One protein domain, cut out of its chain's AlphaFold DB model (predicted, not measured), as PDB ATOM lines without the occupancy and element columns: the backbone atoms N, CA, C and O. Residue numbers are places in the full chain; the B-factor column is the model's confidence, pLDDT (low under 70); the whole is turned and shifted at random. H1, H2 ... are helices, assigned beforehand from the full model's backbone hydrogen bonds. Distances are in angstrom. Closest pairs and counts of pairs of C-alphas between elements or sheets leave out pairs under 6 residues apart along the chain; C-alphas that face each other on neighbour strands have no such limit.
ATOM      1  N   GLY A 157     271.591 217.022 270.675       78.31
ATOM      2  CA  GLY A 157     270.567 217.142 271.713       78.31
ATOM      3  C   GLY A 157     269.152 216.750 271.262       78.31
ATOM      4  O   GLY A 157     268.574 215.838 271.853       78.31
ATOM      5  N   PRO A 158     268.586 217.337 270.189       78.75
ATOM      6  CA  PRO A 158     267.265 216.950 269.690       78.75
ATOM      7  C   PRO A 158     267.154 215.482 269.248       78.75
ATOM      8  O   PRO A 158     266.106 214.864 269.435       78.75
ATOM      9  N   LEU A 159     268.219 214.905 268.678       81.94
ATOM     10  CA  LEU A 159     268.239 213.486 268.298       81.94
ATOM     11  C   LEU A 159     268.289 212.582 269.534       81.94
ATOM     12  O   LEU A 159     267.594 211.568 269.572       81.94
ATOM     13  N   LEU A 160     269.058 212.966 270.554       85.44
ATOM     14  CA  LEU A 160     269.115 212.263 271.836       85.44
ATOM     15  C   LEU A 160     267.768 212.325 272.568       85.44
ATOM     16  O   LEU A 160     267.303 211.305 273.067       85.44
ATOM     17  N   ALA A 161     267.093 213.478 272.556       83.31
ATOM     18  CA  ALA A 161     265.753 213.625 273.122       83.31
ATOM     19  C   ALA A 161     264.730 212.720 272.413       83.31
ATOM     20  O   ALA A 161     263.924 212.053 273.063       83.31
ATOM     21  N   GLN A 162     264.794 212.639 271.080       88.88
ATOM     22  CA  GLN A 162     263.942 211.737 270.310       88.88
ATOM     23  C   GLN A 162     264.230 210.264 270.634       88.88
ATOM     24  O   GLN A 162     263.289 209.487 270.804       88.88
ATOM     25  N   LEU A 163     265.505 209.876 270.743       94.12
ATOM     26  CA  LEU A 163     265.890 208.521 271.137       94.12
ATOM     27  C   LEU A 163     265.347 208.181 272.531       94.12
ATOM     28  O   LEU A 163     264.729 207.131 272.694       94.12
ATOM     29  N   GLY A 164     265.496 209.092 273.497       93.75
ATOM     30  CA  GLY A 164     264.953 208.937 274.846       93.75
ATOM     31  C   GLY A 164     263.438 208.716 274.848       93.75
ATOM     32  O   GLY A 164     262.957 207.779 275.477       93.75
ATOM     33  N   GLY A 165     262.685 209.501 274.069       93.06
ATOM     34  CA  GLY A 165     261.234 209.322 273.937       93.06
ATOM     35  C   GLY A 165     260.833 207.974 273.327       93.06
ATOM     36  O   GLY A 165     259.869 207.351 273.774       93.06
ATOM     37  N   VAL A 166     261.583 207.488 272.333       96.38
ATOM     38  CA  VAL A 166     261.342 206.169 271.720       96.38
ATOM     39  C   VAL A 166     261.634 205.037 272.707       96.38
ATOM     40  O   VAL A 166     260.833 204.107 272.807       96.38
ATOM     41  N   LEU A 167     262.741 205.119 273.450       96.62
ATOM     42  CA  LEU A 167     263.093 204.132 274.474       96.62
ATOM     43  C   LEU A 167     262.047 204.097 275.593       96.62
ATOM     44  O   LEU A 167     261.589 203.016 275.950       96.62
ATOM     45  N   ALA A 168     261.591 205.258 276.068       95.38
ATOM     46  CA  ALA A 168     260.532 205.347 277.072       95.38
ATOM     47  C   ALA A 168     259.208 204.732 276.582       95.38
ATOM     48  O   ALA A 168     258.563 203.974 277.304       95.38
ATOM     49  N   ALA A 169     258.818 204.990 275.329       95.56
ATOM     50  CA  ALA A 169     257.620 204.390 274.741       95.56
ATOM     51  C   ALA A 169     257.734 202.860 274.601       95.56
ATOM     52  O   ALA A 169     256.740 202.148 274.754       95.56
ATOM     53  N   TYR A 170     258.932 202.346 274.311       97.00
ATOM     54  CA  TYR A 170     259.198 200.909 274.291       97.00
ATOM     55  C   TYR A 170     259.128 200.300 275.699       97.00
ATOM     56  O   TYR A 170     258.414 199.316 275.891       97.00
ATOM     57  N   ALA A 171     259.789 200.920 276.680       96.50
ATOM     58  CA  ALA A 171     259.784 200.509 278.085       96.50
ATOM     59  C   ALA A 171     258.350 200.408 278.638       96.50
ATOM     60  O   ALA A 171     257.941 199.365 279.149       96.50
ATOM     61  N   ALA A 172     257.529 201.434 278.379       97.06
ATOM     62  CA  ALA A 172     256.121 201.464 278.766       97.06
ATOM     63  C   ALA A 172     255.312 200.291 278.180       97.06
ATOM     64  O   ALA A 172     254.484 199.701 278.868       97.06
ATOM     65  N   ARG A 173     255.568 199.900 276.921       96.94
ATOM     66  CA  ARG A 173     254.908 198.737 276.292       96.94
ATOM     67  C   ARG A 173     255.361 197.402 276.868       96.94
ATOM     68  O   ARG A 173     254.608 196.433 276.812       96.94
ATOM     69  N   ARG A 174     256.590 197.336 277.373       95.50
ATOM     70  CA  ARG A 174     257.146 196.156 278.042       95.50
ATOM     71  C   ARG A 174     256.739 196.077 279.513       95.50
ATOM     72  O   ARG A 174     256.931 195.029 280.116       95.50
ATOM     73  N   GLY A 175     256.147 197.142 280.058       96.38
ATOM     74  CA  GLY A 175     255.760 197.220 281.463       96.38
ATOM     75  C   GLY A 175     256.963 197.323 282.400       96.38
ATOM     76  O   GLY A 175     256.896 196.814 283.511       96.38
ATOM     77  N   THR A 176     258.056 197.936 281.940       95.69
ATOM     78  CA  THR A 176     259.274 198.155 282.731       95.69
ATOM     79  C   THR A 176     259.637 199.637 282.757       95.69
ATOM     80  O   THR A 176     259.374 200.363 281.795       95.69
ATOM     81  N   ASP A 177     260.248 200.075 283.849       95.44
ATOM     82  CA  ASP A 177     260.905 201.372 284.022       95.44
ATOM     83  C   ASP A 177     262.441 201.246 284.106       95.44
ATOM     84  O   ASP A 177     263.141 202.255 284.184       95.44
ATOM     85  N   ASP A 178     262.970 200.022 284.014       96.44
ATOM     86  CA  ASP A 178     264.403 199.734 283.995       96.44
ATOM     87  C   ASP A 178     265.013 200.053 282.618       96.44
ATOM     88  O   ASP A 178     264.823 199.332 281.628       96.44
ATOM     89  N   LEU A 179     265.761 201.157 282.558       93.62
ATOM     90  CA  LEU A 179     266.462 201.600 281.355       93.62
ATOM     91  C   LEU A 179     267.560 200.621 280.924       93.62
ATOM     92  O   LEU A 179     267.730 200.401 279.722       93.62
ATOM     93  N   ASP A 180     268.289 200.028 281.865       95.88
ATOM     94  CA  ASP A 180     269.414 199.146 281.553       95.88
ATOM     95  C   ASP A 180     268.913 197.851 280.906       95.88
ATOM     96  O   ASP A 180     269.468 197.404 279.898       95.88
ATOM     97  N   ALA A 181     267.791 197.310 281.393       93.38
ATOM     98  CA  ALA A 181     267.120 196.173 280.763       93.38
ATOM     99  C   ALA A 181     266.683 196.485 279.318       93.38
ATOM    100  O   ALA A 181     266.889 195.679 278.406       93.38
ATOM    101  N   VAL A 182     266.127 197.677 279.079       96.88
ATOM    102  CA  VAL A 182     265.715 198.120 277.736       96.88
ATOM    103  C   VAL A 182     266.915 198.288 276.801       96.88
ATOM    104  O   VAL A 182     266.854 197.888 275.633       96.88
ATOM    105  N   LEU A 183     268.018 198.857 277.291       96.38
ATOM    106  CA  LEU A 183     269.247 199.019 276.515       96.38
ATOM    107  C   LEU A 183     269.906 197.671 276.197       96.38
ATOM    108  O   LEU A 183     270.389 197.491 275.076       96.38
ATOM    109  N   ALA A 184     269.875 196.712 277.123       95.25
ATOM    110  CA  ALA A 184     270.352 195.351 276.888       95.25
ATOM    111  C   ALA A 184     269.548 194.656 275.775       95.25
ATOM    112  O   ALA A 184     270.137 194.153 274.816       95.25
ATOM    113  N   GLU A 185     268.210 194.716 275.820       94.50
ATOM    114  CA  GLU A 185     267.352 194.158 274.761       94.50
ATOM    115  C   GLU A 185     267.618 194.814 273.390       94.50
ATOM    116  O   GLU A 185     267.665 194.131 272.358       94.50
ATOM    117  N   LEU A 186     267.819 196.137 273.361       94.44
ATOM    118  CA  LEU A 186     268.181 196.859 272.140       94.44
ATOM    119  C   LEU A 186     269.548 196.409 271.608       94.44
ATOM    120  O   LEU A 186     269.697 196.206 270.399       94.44
ATOM    121  N   SER A 187     270.534 196.239 272.488       93.44
ATOM    122  CA  SER A 187     271.872 195.755 272.135       93.44
ATOM    123  C   SER A 187     271.819 194.346 271.532       93.44
ATOM    124  O   SER A 187     272.394 194.098 270.465       93.44
ATOM    125  N   ASP A 188     271.036 193.446 272.125       94.06
ATOM    126  CA  ASP A 188     270.803 192.091 271.614       94.06
ATOM    127  C   ASP A 188     270.113 192.104 270.247       94.06
ATOM    128  O   ASP A 188     270.489 191.378 269.318       94.06
ATOM    129  N   TYR A 189     269.095 192.951 270.084       94.19
ATOM    130  CA  TYR A 189     268.439 193.145 268.795       94.19
ATOM    131  C   TYR A 189     269.416 193.658 267.728       94.19
ATOM    132  O   TYR A 189     269.432 193.143 266.604       94.19
ATOM    133  N   MET A 190     270.250 194.642 268.067       91.06
ATOM    134  CA  MET A 190     271.250 195.201 267.158       91.06
ATOM    135  C   MET A 190     272.299 194.160 266.767       91.06
ATOM    136  O   MET A 190     272.629 194.052 265.584       91.06
ATOM    137  N   SER A 191     272.740 193.339 267.719       91.94
ATOM    138  CA  SER A 191     273.666 192.225 267.491       91.94
ATOM    139  C   SER A 191     273.094 191.207 266.501       91.94
ATOM    140  O   SER A 191     273.749 190.875 265.512       91.94
ATOM    141  N   ARG A 192     271.825 190.805 266.670       93.19
ATOM    142  CA  ARG A 192     271.119 189.919 265.719       93.19
ATOM    143  C   ARG A 192     270.877 190.567 264.353       93.19
ATOM    144  O   ARG A 192     270.852 189.881 263.337       93.19
ATOM    145  N   SER A 193     270.746 191.889 264.310       87.31
ATOM    146  CA  SER A 193     270.470 192.666 263.093       87.31
ATOM    147  C   SER A 193     271.724 193.025 262.278       87.31
ATOM    148  O   SER A 193     271.708 193.993 261.509       87.31
ATOM    149  N   GLY A 194     272.813 192.268 262.444       86.56
ATOM    150  CA  GLY A 194     274.092 192.474 261.758       86.56
ATOM    151  C   GLY A 194     275.173 193.151 262.606       86.56
ATOM    152  O   GLY A 194     276.260 193.416 262.088       86.56
ATOM    153  N   GLY A 195     274.893 193.431 263.882       90.12
ATOM    154  CA  GLY A 195     275.850 193.955 264.855       90.12
ATOM    155  C   GLY A 195     276.558 195.226 264.394       90.12
ATOM    156  O   GLY A 195     275.981 196.070 263.702       90.12
ATOM    157  N   GLN A 196     277.839 195.344 264.745       87.31
ATOM    158  CA  GLN A 196     278.671 196.502 264.395       87.31
ATOM    159  C   GLN A 196     278.754 196.735 262.882       87.31
ATOM    160  O   GLN A 196     278.638 197.866 262.416       87.31
ATOM    161  N   LYS A 197     278.865 195.664 262.087       87.06
ATOM    162  CA  LYS A 197     278.930 195.763 260.623       87.06
ATOM    163  C   LYS A 197     277.623 196.298 260.031       87.06
ATOM    164  O   LYS A 197     277.646 197.166 259.161       87.06
ATOM    165  N   GLY A 198     276.482 195.810 260.517       88.38
ATOM    166  CA  GLY A 198     275.163 196.294 260.113       88.38
ATOM    167  C   GLY A 198     274.925 197.745 260.535       88.38
ATOM    168  O   GLY A 198     274.352 198.525 259.771       88.38
ATOM    169  N   PHE A 199     275.404 198.133 261.719       87.31
ATOM    170  CA  PHE A 199     275.347 199.516 262.181       87.31
ATOM    171  C   PHE A 199     276.201 200.448 261.311       87.31
ATOM    172  O   PHE A 199     275.673 201.443 260.815       87.31
ATOM    173  N   ALA A 200     277.456 200.086 261.025       87.62
ATOM    174  CA  ALA A 200     278.349 200.856 260.155       87.62
ATOM    175  C   ALA A 200     277.722 201.120 258.775       87.62
ATOM    176  O   ALA A 200     277.642 202.262 258.332       87.62
ATOM    177  N   GLN A 201     277.124 200.100 258.152       88.12
ATOM    178  CA  GLN A 201     276.428 200.257 256.867       88.12
ATOM    179  C   GLN A 201     275.238 201.230 256.929       88.12
ATOM    180  O   GLN A 201     274.943 201.936 255.958       88.12
ATOM    181  N   ARG A 202     274.512 201.266 258.055       86.44
ATOM    182  CA  ARG A 202     273.413 202.225 258.266       86.44
ATOM    183  C   ARG A 202     273.952 203.641 258.447       86.44
ATOM    184  O   ARG A 202     273.361 204.565 257.887       86.44
ATOM    185  N   VAL A 203     275.064 203.800 259.169       86.69
ATOM    186  CA  VAL A 203     275.766 205.081 259.326       86.69
ATOM    187  C   VAL A 203     276.243 205.594 257.969       86.69
ATOM    188  O   VAL A 203     275.921 206.727 257.618       86.69
ATOM    189  N   ASP A 204     276.884 204.761 257.151       84.06
ATOM    190  CA  ASP A 204     277.342 205.146 255.810       84.06
ATOM    191  C   ASP A 204     276.175 205.600 254.928       84.06
ATOM    192  O   ASP A 204     276.206 206.667 254.309       84.06
ATOM    193  N   ARG A 205     275.070 204.848 254.938       84.38
ATOM    194  CA  ARG A 205     273.852 205.232 254.213       84.38
ATOM    195  C   ARG A 205     273.259 206.549 254.723       84.38
ATOM    196  O   ARG A 205     272.728 207.323 253.925       84.38
ATOM    197  N   ALA A 206     273.320 206.811 256.027       80.44
ATOM    198  CA  ALA A 206     272.872 208.072 256.612       80.44
ATOM    199  C   ALA A 206     273.798 209.237 256.221       80.44
ATOM    200  O   ALA A 206     273.306 210.297 255.830       80.44
ATOM    201  N   ARG A 207     275.120 209.028 256.210       78.69
ATOM    202  CA  ARG A 207     276.117 210.008 255.742       78.69
ATOM    203  C   ARG A 207     275.886 210.390 254.284       78.69
ATOM    204  O   ARG A 207     275.903 211.574 253.950       78.69
ATOM    205  N   LEU A 208     275.519 209.431 253.433       76.00
ATOM    206  CA  LEU A 208     275.133 209.685 252.037       76.00
ATOM    207  C   LEU A 208     273.859 210.534 251.875       76.00
ATOM    208  O   LEU A 208     273.578 210.995 250.768       76.00
ATOM    209  N   ARG A 209     273.092 210.770 252.942       70.50
ATOM    210  CA  ARG A 209     271.917 211.659 252.945       70.50
ATOM    211  C   ARG A 209     272.212 213.027 253.554       70.50
ATOM    212  O   ARG A 209     271.428 213.954 253.356       70.50
ATOM    213  N   LEU A 210     273.338 213.182 254.254       68.75
ATOM    214  CA  LEU A 210     273.759 214.473 254.786       68.75
ATOM    215  C   LEU A 210     274.198 215.412 253.647       68.75
ATOM    216  O   LEU A 210     274.751 214.943 252.644       68.75
ATOM    217  N   PRO A 211     273.974 216.733 253.771       60.03
ATOM    218  CA  PRO A 211     274.545 217.708 252.848       60.03
ATOM    219  C   PRO A 211     276.082 217.624 252.860       60.03
ATOM    220  O   PRO A 211     276.668 217.389 253.911       60.03
ATOM    221  N   LEU A 212     276.736 217.853 251.713       50.59
ATOM    222  CA  LEU A 212     278.199 217.721 251.526       50.59
ATOM    223  C   LEU A 212     279.044 218.386 252.631       50.59
ATOM    224  O   LEU A 212     279.992 217.781 253.111       50.59
ATOM    225  N   GLN A 213     278.652 219.579 253.086       47.31
ATOM    226  CA  GLN A 213     279.338 220.331 254.149       47.31
ATOM    227  C   GLN A 213     279.279 219.648 255.530       47.31
ATOM    228  O   GLN A 213     280.164 219.842 256.355       47.31
ATOM    229  N   ALA A 214     278.237 218.853 255.787       53.72
ATOM    230  CA  ALA A 214     278.096 218.075 257.016       53.72
ATOM    231  C   ALA A 214     278.841 216.730 256.939       53.72
ATOM    232  O   ALA A 214     279.224 216.203 257.977       53.72
ATOM    233  N   ARG A 215     279.090 216.198 255.730       56.34
ATOM    234  CA  ARG A 215     279.893 214.976 255.529       56.34
ATOM    235  C   ARG A 215     281.357 215.221 255.850       56.34
ATOM    236  O   ARG A 215     281.889 214.569 256.731       56.34
ATOM    237  N   THR A 216     281.945 216.255 255.246       53.62
ATOM    238  CA  THR A 216     283.353 216.631 255.461       53.62
ATOM    239  C   THR A 216     283.699 216.848 256.931       53.62
ATOM    240  O   THR A 216     284.825 216.599 257.339       53.62
ATOM    241  N   ARG A 217     282.732 217.294 257.741       55.56
ATOM    242  CA  ARG A 217     282.908 217.474 259.183       55.56
ATOM    243  C   ARG A 217     282.691 216.186 259.980       55.56
ATOM    244  O   ARG A 217     283.483 215.921 260.868       55.56
ATOM    245  N   ALA A 218     281.664 215.391 259.669       57.84
ATOM    246  CA  ALA A 218     281.446 214.097 260.325       57.84
ATOM    247  C   ALA A 218     282.597 213.114 260.053       57.84
ATOM    248  O   ALA A 218     282.943 212.320 260.923       57.84
ATOM    249  N   ASP A 219     283.196 213.194 258.864       58.50
ATOM    250  CA  ASP A 219     284.387 212.431 258.499       58.50
ATOM    251  C   ASP A 219     285.611 212.942 259.283       58.50
ATOM    252  O   ASP A 219     286.334 212.135 259.855       58.50
ATOM    253  N   ALA A 220     285.778 214.265 259.429       55.94
ATOM    254  CA  ALA A 220     286.838 214.858 260.253       55.94
ATOM    255  C   ALA A 220     286.694 214.555 261.761       55.94
ATOM    256  O   ALA A 220     287.685 214.276 262.426       55.94
ATOM    257  N   GLU A 221     285.475 214.577 262.309       57.56
ATOM    258  CA  GLU A 221     285.193 214.234 263.712       57.56
ATOM    259  C   GLU A 221     285.374 212.728 263.969       57.56
ATOM    260  O   GLU A 221     285.927 212.343 264.994       57.56
ATOM    261  N   ALA A 222     284.982 211.862 263.026       59.06
ATOM    262  CA  ALA A 222     285.239 210.424 263.122       59.06
ATOM    263  C   ALA A 222     286.738 210.088 263.036       59.06
ATOM    264  O   ALA A 222     287.186 209.151 263.688       59.06
ATOM    265  N   GLN A 223     287.504 210.858 262.259       53.59
ATOM    266  CA  GLN A 223     288.954 210.716 262.151       53.59
ATOM    267  C   GLN A 223     289.663 211.219 263.421       53.59
ATOM    268  O   GLN A 223     290.552 210.546 263.920       53.59
ATOM    269  N   ALA A 224     289.174 212.304 264.034       50.81
ATOM    270  CA  ALA A 224     289.669 212.801 265.322       50.81
ATOM    271  C   ALA A 224     289.400 211.851 266.509       50.81
ATOM    272  O   ALA A 224     290.175 211.828 267.456       50.81
TER     273      ALA A 224
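This is residues 157 to 224 of the 257 residues of an uncharacterized protein of Conexibacter sp. Seoho-28 (UniProt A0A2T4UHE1). Four helices follow one another in an open, angular chain with no shared core: H1 and H2 make a corner, H3 turns away from H2 at a second corner, and H4 folds partly back beside the end of H3. H1 and H4 lie far from each other, and the space between them is open. The printed part has 68 residues with four named helices, H1, H2, H3 and H4 in that order, and no named strand; its class is all helix. The whole is loose, with a radius of gyration of the C-alphas of 15.1 A, and elongated, spanning 43 by 27 by 21 A.

H1, residues 157 to 174, touches H2, residues 179 to 192, with residues 167 to 171 alone. Their closest C-alphas, those of Ala 171 and Val 182, are 6.4 A apart, and their lines are about perpendicular at 85 degrees. H3, residues 195 to 207, is close to H2 but not clearly touching; the closest C-alphas, Met 190 and Phe 199, are 7.8 A apart, and the lines are about perpendicular at 89 degrees. H4, residues 212 to 224, is close to H3 but not clearly touching, with the C-alphas of Arg 207 and Arg 215 closest at 6.2 A. These two run opposite ways at a steep tilt of 37 degrees, only just past shallow. H1 is apart from H3 and H4, and H2 from H4. Every O i to N i+4 pair is within hydrogen-bond range in H1, H2 and H3; in H4 it is 8 of 9.

H1 begins at C-alpha 157 (270.567, 217.142, 271.713) and is 25.7 A long. H2 is 20.1 A long, H3 18.5 A and H4 18.6 A, ending at C-alpha 224 (289.669, 212.801, 265.322).

The two farthest C-alphas, Gly 175 and Gln 213, are 42.8 A apart. The printed part has no cut, and its three links are tight. Residues 157 to 163 of H1 and 200 to 205 of H3 stand free. Residues 210 to 224 have pLDDT under 70.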